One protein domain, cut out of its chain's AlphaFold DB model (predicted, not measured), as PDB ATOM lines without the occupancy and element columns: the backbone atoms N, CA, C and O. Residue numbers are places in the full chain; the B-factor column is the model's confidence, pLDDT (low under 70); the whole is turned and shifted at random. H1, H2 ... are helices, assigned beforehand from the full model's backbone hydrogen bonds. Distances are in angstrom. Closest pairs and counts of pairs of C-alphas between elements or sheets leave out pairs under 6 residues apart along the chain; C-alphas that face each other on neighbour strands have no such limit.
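What this domain is: This is residues 18 to 84 of the 88 residues of an uncharacterized protein of Daucus carota subsp. sativus (UniProt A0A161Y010). One straight helix, H2, makes an arm that runs away from a loose mass of loops, with the small helix H3 beyond its far end. Near the start of H2 the last turn of H1 comes close, the two helices forming an open corner, and the long link of residues 28 to 63 folds back on itself between H1 and H2. The printed part has 67 residues with three named helices, H1, H2 and H3 in that order, and no named strand; the class is all helix, though under half of the residues are in named elements. It is only just loose, close to extended, with a radius of gyration of the C-alphas of 16.1 A, and flat, spanning 49 by 31 by 16 A.

How they stand to each other: H2, residues 64 to 76, and H1, residues 18 to 27, are close but not clearly touching; their closest C-alphas, those of Gly 65 and Leu 26, are 7.6 A apart. Their lines are about perpendicular, at 88 degrees. H3, residues 79 to 82, is also close to H2 but not clearly touching, the closest C-alphas being those of Leu 76 and Phe 82, 5.7 A apart. H1 and H3 are apart. In H1 and H2 every O i to N i+4 pair is within hydrogen-bond range; H3 is too short for such a pair.

Where its parts are: H2 is 18.6 A long, from C-alpha 64 at (119.329, -6.206, 30.017) to C-alpha 76 at (126.653, -3.222, 13.202). H1 begins at C-alpha 18 at (115.770, 11.865, 33.834) and is 12.5 A long. H3 is 5.6 A long.

The domain as a whole: The C-alphas farthest apart, those of Asn 46 and Pro 84, are 51.0 A apart. Residues 75 to 81, of which 79 to 81 belong to H3, stand free. The link from H1 to H2 is long, 36 residues; that from H2 to H3 is tight. The printed part has no cut, its mean pLDDT is 91.2, and no printed residue is under 70.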
ATOM      1  N   VAL A  18     115.584  13.086  34.628       94.69
ATOM      2  CA  VAL A  18     115.770  11.865  33.834       94.69
ATOM      3  C   VAL A  18     116.853  10.949  34.418       94.69
ATOM      4  O   VAL A  18     116.797   9.738  34.203       94.69
ATOM      5  N   LEU A  19     117.814  11.487  35.174       93.75
ATOM      6  CA  LEU A  19     118.856  10.703  35.836       93.75
ATOM      7  C   LEU A  19     118.259   9.777  36.904       93.75
ATOM      8  O   LEU A  19     118.646   8.611  36.962       93.75
ATOM      9  N   ASP A  20     117.247  10.234  37.647       93.56
ATOM     10  CA  ASP A  20     116.528   9.405  38.626       93.56
ATOM     11  C   ASP A  20     115.762   8.257  37.948       93.56
ATOM     12  O   ASP A  20     115.696   7.131  38.456       93.56
ATOM     13  N   LYS A  21     115.215   8.511  36.751       93.75
ATOM     14  CA  LYS A  21     114.579   7.467  35.932       93.75
ATOM     15  C   LYS A  21     115.596   6.452  35.420       93.75
ATOM     16  O   LYS A  21     115.342   5.255  35.474       93.75
ATOM     17  N   ILE A  22     116.764   6.899  34.957       93.56
ATOM     18  CA  ILE A  22     117.844   5.999  34.522       93.56
ATOM     19  C   ILE A  22     118.308   5.119  35.689       93.56
ATOM     20  O   ILE A  22     118.461   3.906  35.524       93.56
ATOM     21  N   ASP A  23     118.489   5.711  36.865       92.44
ATOM     22  CA  ASP A  23     118.886   4.996  38.072       92.44
ATOM     23  C   ASP A  23     117.883   3.905  38.449       92.44
ATOM     24  O   ASP A  23     118.262   2.740  38.590       92.44
ATOM     25  N   SER A  24     116.605   4.263  38.557       91.31
ATOM     26  CA  SER A  24     115.551   3.348  38.997       91.31
ATOM     27  C   SER A  24     115.194   2.292  37.946       91.31
ATOM     28  O   SER A  24     115.153   1.103  38.266       91.31
ATOM     29  N   GLU A  25     114.986   2.691  36.691       91.81
ATOM     30  CA  GLU A  25     114.454   1.809  35.644       91.81
ATOM     31  C   GLU A  25     115.537   0.989  34.930       91.81
ATOM     32  O   GLU A  25     115.274  -0.134  34.495       91.81
ATOM     33  N   LEU A  26     116.758   1.519  34.788       92.25
ATOM     34  CA  LEU A  26     117.811   0.869  33.993       92.25
ATOM     35  C   LEU A  26     118.948   0.307  34.836       92.25
ATOM     36  O   LEU A  26     119.458  -0.769  34.518       92.25
ATOM     37  N   LEU A  27     119.359   1.027  35.877       90.50
ATOM     38  CA  LEU A  27     120.493   0.640  36.718       90.50
ATOM     39  C   LEU A  27     120.061  -0.094  37.989       90.50
ATOM     40  O   LEU A  27     120.905  -0.685  38.658       90.50
ATOM     41  N   SER A  28     118.759  -0.090  38.305       88.00
ATOM     42  CA  SER A  28     118.217  -0.624  39.560       88.00
ATOM     43  C   SER A  28     118.958  -0.089  40.792       88.00
ATOM     44  O   SER A  28     119.235  -0.831  41.738       88.00
ATOM     45  N   ARG A  29     119.314   1.194  40.742       88.88
ATOM     46  CA  ARG A  29     120.070   1.922  41.755       88.88
ATOM     47  C   ARG A  29     119.119   2.839  42.511       88.88
ATOM     48  O   ARG A  29     118.363   3.580  41.893       88.88
ATOM     49  N   GLY A  30     119.166   2.798  43.839       84.50
ATOM     50  CA  GLY A  30     118.470   3.788  44.664       84.50
ATOM     51  C   GLY A  30     119.366   4.977  45.013       84.50
ATOM     52  O   GLY A  30     120.573   4.972  44.757       84.50
ATOM     53  N   GLN A  31     118.768   6.005  45.609       85.25
ATOM     54  CA  GLN A  31     119.454   7.251  45.936       85.25
ATOM     55  C   GLN A  31     120.679   7.010  46.834       85.25
ATOM     56  O   GLN A  31     120.593   6.320  47.846       85.25
ATOM     57  N   GLY A  32     121.826   7.581  46.454       83.75
ATOM     58  CA  GLY A  32     123.077   7.469  47.216       83.75
ATOM     59  C   GLY A  32     123.759   6.097  47.161       83.75
ATOM     60  O   GLY A  32     124.821   5.935  47.756       83.75
ATOM     61  N   MET A  33     123.193   5.124  46.443       85.75
ATOM     62  CA  MET A  33     123.787   3.798  46.285       85.75
ATOM     63  C   MET A  33     124.669   3.720  45.039       85.75
ATOM     64  O   MET A  33     124.536   4.500  44.094       85.75
ATOM     65  N   VAL A  34     125.578   2.749  45.023       86.31
ATOM     66  CA  VAL A  34     126.321   2.368  43.815       86.31
ATOM     67  C   VAL A  34     125.441   1.517  42.898       86.31
ATOM     68  O   VAL A  34     124.470   0.908  43.342       86.31
ATOM     69  N   VAL A  35     125.763   1.468  41.602       89.56
ATOM     70  CA  VAL A  35     125.069   0.558  40.676       89.56
ATOM     71  C   VAL A  35     125.390  -0.887  41.082       89.56
ATOM     72  O   VAL A  35     126.573  -1.238  41.114       89.56
ATOM     73  N   PRO A  36     124.385  -1.732  41.377       88.69
ATOM     74  CA  PRO A  36     124.635  -3.113  41.754       88.69
ATOM     75  C   PRO A  36     125.208  -3.914  40.582       88.69
ATOM     76  O   PRO A  36     124.703  -3.865  39.459       88.69
ATOM     77  N   GLY A  37     126.272  -4.667  40.859       88.44
ATOM     78  CA  GLY A  37     126.970  -5.503  39.886       88.44
ATOM     79  C   GLY A  37     126.878  -6.996  40.192       88.44
ATOM     80  O   GLY A  37     126.249  -7.418  41.160       88.44
ATOM     81  N   GLY A  38     127.557  -7.808  39.377       89.12
ATOM     82  CA  GLY A  38     127.644  -9.262  39.586       89.12
ATOM     83  C   GLY A  38     128.312  -9.656  40.909       89.12
ATOM     84  O   GLY A  38     128.091 -10.757  41.400       89.12
ATOM     85  N   TRP A  39     129.077  -8.742  41.504       90.75
ATOM     86  CA  TRP A  39     129.755  -8.908  42.788       90.75
ATOM     87  C   TRP A  39     128.874  -8.607  44.010       90.75
ATOM     88  O   TRP A  39     129.334  -8.805  45.129       90.75
ATOM     89  N   CYS A  40     127.643  -8.122  43.837       90.75
ATOM     90  CA  CYS A  40     126.739  -7.824  44.949       90.75
ATOM     91  C   CYS A  40     125.945  -9.090  45.326       90.75
ATOM     92  O   CYS A  40     125.070  -9.521  44.573       90.75
ATOM     93  N   LEU A  41     126.300  -9.714  46.457       90.88
ATOM     94  CA  LEU A  41     125.743 -10.993  46.933       90.88
ATOM     95  C   LEU A  41     124.691 -10.842  48.042       90.88
ATOM     96  O   LEU A  41     124.092 -11.834  48.454       90.88
ATOM     97  N   GLY A  42     124.494  -9.629  48.554       90.19
ATOM     98  CA  GLY A  42     123.499  -9.329  49.576       90.19
ATOM     99  C   GLY A  42     122.072  -9.573  49.084       90.19
ATOM    100  O   GLY A  42     121.785  -9.572  47.882       90.19
ATOM    101  N   SER A  43     121.164  -9.778  50.037       87.56
ATOM    102  CA  SER A  43     119.740  -9.901  49.732       87.56
ATOM    103  C   SER A  43     119.194  -8.588  49.166       87.56
ATOM    104  O   SER A  43     119.728  -7.513  49.422       87.56
ATOM    105  N   ARG A  44     118.126  -8.693  48.372       84.56
ATOM    106  CA  ARG A  44     117.298  -7.549  47.943       84.56
ATOM    107  C   ARG A  44     115.965  -7.512  48.692       84.56
ATOM    108  O   ARG A  44     115.116  -6.668  48.410       84.56
ATOM    109  N   GLU A  45     115.749  -8.452  49.612       87.62
ATOM    110  CA  GLU A  45     114.526  -8.546  50.403       87.62
ATOM    111  C   GLU A  45     114.359  -7.302  51.272       87.62
ATOM    112  O   GLU A  45     115.328  -6.768  51.815       87.62
ATOM    113  N   ASN A  46     113.119  -6.828  51.390       86.56
ATOM    114  CA  ASN A  46     112.763  -5.655  52.190       86.56
ATOM    115  C   ASN A  46     113.578  -4.388  51.856       86.56
ATOM    116  O   ASN A  46     113.775  -3.537  52.719       86.56
ATOM    117  N   GLY A  47     114.071  -4.261  50.617       79.25
ATOM    118  CA  GLY A  47     114.864  -3.103  50.194       79.25
ATOM    119  C   GLY A  47     116.276  -3.062  50.782       79.25
ATOM    120  O   GLY A  47     116.894  -2.000  50.788       79.25
ATOM    121  N   SER A  48     116.786  -4.193  51.277       86.25
ATOM    122  CA  SER A  48     118.187  -4.308  51.686       86.25
ATOM    123  C   SER A  48     119.142  -4.036  50.518       86.25
ATOM    124  O   SER A  48     118.834  -4.318  49.355       86.25
ATOM    125  N   ASP A  49     120.300  -3.447  50.833       87.12
ATOM    126  CA  ASP A  49     121.335  -3.154  49.844       87.12
ATOM    127  C   ASP A  49     122.019  -4.462  49.400       87.12
ATOM    128  O   ASP A  49     122.724  -5.085  50.208       87.12
ATOM    129  N   PRO A  50     121.885  -4.876  48.123       88.00
ATOM    130  CA  PRO A  50     122.536  -6.083  47.629       88.00
ATOM    131  C   PRO A  50     124.066  -5.997  47.666       88.00
ATOM    132  O   PRO A  50     124.740  -7.023  47.628       88.00
ATOM    133  N   CYS A  51     124.646  -4.799  47.720       89.94
ATOM    134  CA  CYS A  51     126.091  -4.605  47.739       89.94
ATOM    135  C   CYS A  51     126.676  -4.526  49.159       89.94
ATOM    136  O   CYS A  51     127.887  -4.370  49.303       89.94
ATOM    137  N   SER A  52     125.852  -4.723  50.196       90.88
ATOM    138  CA  SER A  52     126.298  -4.872  51.591       90.88
ATOM    139  C   SER A  52     127.217  -6.082  51.812       90.88
ATOM    140  O   SER A  52     128.046  -6.074  52.722       90.88
ATOM    141  N   VAL A  53     127.109  -7.106  50.958       92.19
ATOM    142  CA  VAL A  53     128.016  -8.258  50.910       92.19
ATOM    143  C   VAL A  53     128.673  -8.304  49.537       92.19
ATOM    144  O   VAL A  53     128.011  -8.523  48.520       92.19
ATOM    145  N   VAL A  54     129.992  -8.112  49.515       91.56
ATOM    146  CA  VAL A  54     130.793  -8.121  48.288       91.56
ATOM    147  C   VAL A  54     131.377  -9.512  48.060       91.56
ATOM    148  O   VAL A  54     132.085 -10.056  48.903       91.56
ATOM    149  N   GLY A  55     131.060 -10.086  46.904       92.38
ATOM    150  CA  GLY A  55     131.607 -11.343  46.412       92.38
ATOM    151  C   GLY A  55     132.808 -11.150  45.493       92.38
ATOM    152  O   GLY A  55     133.594 -10.213  45.620       92.38
ATOM    153  N   ASN A  56     132.941 -12.050  44.520       93.50
ATOM    154  CA  ASN A  56     134.004 -11.961  43.528       93.50
ATOM    155  C   ASN A  56     133.794 -10.757  42.588       93.50
ATOM    156  O   ASN A  56     132.881 -10.757  41.762       93.50
ATOM    157  N   ILE A  57     134.688  -9.770  42.671       90.44
ATOM    158  CA  ILE A  57     134.662  -8.544  41.860       90.44
ATOM    159  C   ILE A  57     134.882  -8.780  40.360       90.44
ATOM    160  O   ILE A  57     134.550  -7.915  39.555       90.44
ATOM    161  N   THR A  58     135.422  -9.938  39.965       91.50
ATOM    162  CA  THR A  58     135.634 -10.286  38.550       91.50
ATOM    163  C   THR A  58     134.435 -10.992  37.924       91.50
ATOM    164  O   THR A  58     134.426 -11.231  36.716       91.50
ATOM    165  N   LEU A  59     133.404 -11.319  38.714       88.88
ATOM    166  CA  LEU A  59     132.206 -11.972  38.205       88.88
ATOM    167  C   LEU A  59     131.391 -11.004  37.339       88.88
ATOM    168  O   LEU A  59     130.759 -10.066  37.830       88.88
ATOM    169  N   LEU A  60     131.352 -11.285  36.039       86.56
ATOM    170  CA  LEU A  60     130.526 -10.563  35.080       86.56
ATOM    171  C   LEU A  60     129.194 -11.291  34.888       86.56
ATOM    172  O   LEU A  60     129.157 -12.434  34.434       86.56
ATOM    173  N   ARG A  61     128.086 -10.613  35.201       86.31
ATOM    174  CA  ARG A  61     126.731 -11.120  34.963       86.31
ATOM    175  C   ARG A  61     126.004 -10.195  33.982       86.31
ATOM    176  O   ARG A  61     125.696  -9.064  34.357       86.31
ATOM    177  N   PRO A  62     125.725 -10.641  32.746       88.38
ATOM    178  CA  PRO A  62     125.015  -9.823  31.769       88.38
ATOM    179  C   PRO A  62     123.642  -9.368  32.278       88.38
ATOM    180  O   PRO A  62     122.843 -10.169  32.766       88.38
ATOM    181  N   THR A  63     123.361  -8.076  32.134       88.25
ATOM    182  CA  THR A  63     122.071  -7.442  32.453       88.25
ATOM    183  C   THR A  63     121.301  -7.127  31.161       88.25
ATOM    184  O   THR A  63     121.851  -7.286  30.065       88.25
ATOM    185  N   PRO A  64     120.041  -6.649  31.219       91.62
ATOM    186  CA  PRO A  64     119.329  -6.206  30.017       91.62
ATOM    187  C   PRO A  64     120.101  -5.165  29.189       91.62
ATOM    188  O   PRO A  64     120.020  -5.176  27.964       91.62
ATOM    189  N   GLY A  65     120.901  -4.305  29.835       91.94
ATOM    190  CA  GLY A  65     121.787  -3.364  29.141       91.94
ATOM    191  C   GLY A  65     122.862  -4.054  28.300       91.94
ATOM    192  O   GLY A  65     123.073  -3.662  27.155       91.94
ATOM    193  N   ALA A  66     123.477  -5.119  28.825       92.81
ATOM    194  CA  ALA A  66     124.459  -5.912  28.085       92.81
ATOM    195  C   ALA A  66     123.832  -6.590  26.852       92.81
ATOM    196  O   ALA A  66     124.426  -6.559  25.779       92.81
ATOM    197  N   LYS A  67     122.601  -7.110  26.971       95.00
ATOM    198  CA  LYS A  67     121.859  -7.713  25.844       95.00
ATOM    199  C   LYS A  67     121.521  -6.709  24.737       95.00
ATOM    200  O   LYS A  67     121.597  -7.032  23.553       95.00
ATOM    201  N   ARG A  68     121.155  -5.475  25.107       96.56
ATOM    202  CA  ARG A  68     120.951  -4.391  24.129       96.56
ATOM    203  C   ARG A  68     122.244  -4.082  23.380       96.56
ATOM    204  O   ARG A  68     122.232  -4.009  22.156       96.56
ATOM    205  N   LEU A  69     123.359  -3.961  24.101       96.25
ATOM    206  CA  LEU A  69     124.664  -3.710  23.491       96.25
ATOM    207  C   LEU A  69     125.083  -4.841  22.543       96.25
ATOM    208  O   LEU A  69     125.522  -4.561  21.433       96.25
ATOM    209  N   GLU A  70     124.909  -6.095  22.956       96.94
ATOM    210  CA  GLU A  70     125.134  -7.267  22.105       96.94
ATOM    211  C   GLU A  70     124.322  -7.165  20.808       96.94
ATOM    212  O   GLU A  70     124.892  -7.227  19.724       96.94
ATOM    213  N   THR A  71     123.018  -6.884  20.912       97.50
ATOM    214  CA  THR A  71     122.127  -6.724  19.750       97.50
ATOM    215  C   THR A  71     122.625  -5.633  18.796       97.50
ATOM    216  O   THR A  71     122.632  -5.821  17.577       97.50
ATOM    217  N   LEU A  72     123.064  -4.490  19.337       96.94
ATOM    218  CA  LEU A  72     123.630  -3.409  18.533       96.94
ATOM    219  C   LEU A  72     124.908  -3.851  17.820       96.94
ATOM    220  O   LEU A  72     125.027  -3.647  16.615       96.94
ATOM    221  N   ILE A  73     125.855  -4.443  18.550       96.62
ATOM    222  CA  ILE A  73     127.144  -4.871  17.999       96.62
ATOM    223  C   ILE A  73     126.927  -5.913  16.902       96.62
ATOM    224  O   ILE A  73     127.454  -5.747  15.805       96.62
ATOM    225  N   SER A  74     126.099  -6.930  17.149       97.44
ATOM    226  CA  SER A  74     125.769  -7.949  16.150       97.44
ATOM    227  C   SER A  74     125.156  -7.340  14.891       97.44
ATOM    228  O   SER A  74     125.519  -7.742  13.791       97.44
ATOM    229  N   SER A  75     124.275  -6.339  15.023       96.06
ATOM    230  CA  SER A  75     123.731  -5.656  13.847       96.06
ATOM    231  C   SER A  75     124.756  -4.768  13.144       96.06
ATOM    232  O   SER A  75     124.661  -4.626  11.935       96.06
ATOM    233  N   LEU A  76     125.666  -4.098  13.847       95.12
ATOM    234  CA  LEU A  76     126.653  -3.222  13.202       95.12
ATOM    235  C   LEU A  76     127.733  -4.017  12.462       95.12
ATOM    236  O   LEU A  76     128.299  -3.525  11.488       95.12
ATOM    237  N   LEU A  77     128.019  -5.228  12.937       96.12
ATOM    238  CA  LEU A  77     129.014  -6.129  12.367       96.12
ATOM    239  C   LEU A  77     128.432  -7.106  11.334       96.12
ATOM    240  O   LEU A  77     129.175  -7.948  10.838       96.12
ATOM    241  N   SER A  78     127.140  -7.019  11.007       97.19
ATOM    242  CA  SER A  78     126.541  -7.863   9.972       97.19
ATOM    243  C   SER A  78     127.081  -7.498   8.587       97.19
ATOM    244  O   SER A  78     127.362  -6.329   8.306       97.19
ATOM    245  N   ASP A  79     127.227  -8.493   7.710       96.50
ATOM    246  CA  ASP A  79     127.869  -8.325   6.398       96.50
ATOM    247  C   ASP A  79     127.214  -7.229   5.541       96.50
ATOM    248  O   ASP A  79     127.898  -6.482   4.839       96.50
ATOM    249  N   ASP A  80     125.890  -7.091   5.639       96.00
ATOM    250  CA  ASP A  80     125.088  -6.102   4.919       96.00
ATOM    251  C   ASP A  80     125.278  -4.663   5.434       96.00
ATOM    252  O   ASP A  80     125.094  -3.713   4.670       96.00
ATOM    253  N   LYS A  81     125.676  -4.478   6.701       95.62
ATOM    254  CA  LYS A  81     125.805  -3.152   7.334       95.62
ATOM    255  C   LYS A  81     127.241  -2.713   7.575       95.62
ATOM    256  O   LYS A  81     127.526  -1.518   7.482       95.62
ATOM    257  N   PHE A  82     128.152  -3.645   7.846       95.44
ATOM    258  CA  PHE A  82     129.499  -3.326   8.312       95.44
ATOM    259  C   PHE A  82     130.279  -2.454   7.325       95.44
ATOM    260  O   PHE A  82     130.839  -1.436   7.719       95.44
ATOM    261  N   ARG A  83     130.307  -2.811   6.033       94.62
ATOM    262  CA  ARG A  83     131.044  -2.036   5.016       94.62
ATOM    263  C   ARG A  83     130.358  -0.717   4.645       94.62
ATOM    264  O   ARG A  83     131.055   0.295   4.609       94.62
ATOM    265  N   PRO A  84     129.035  -0.670   4.392       94.69
ATOM    266  CA  PRO A  84     128.381   0.578   3.997       94.69
ATOM    267  C   PRO A  84     128.326   1.645   5.098       94.69
ATOM    268  O   PRO A  84     128.226   2.827   4.781       94.69
TER     269      PRO A  84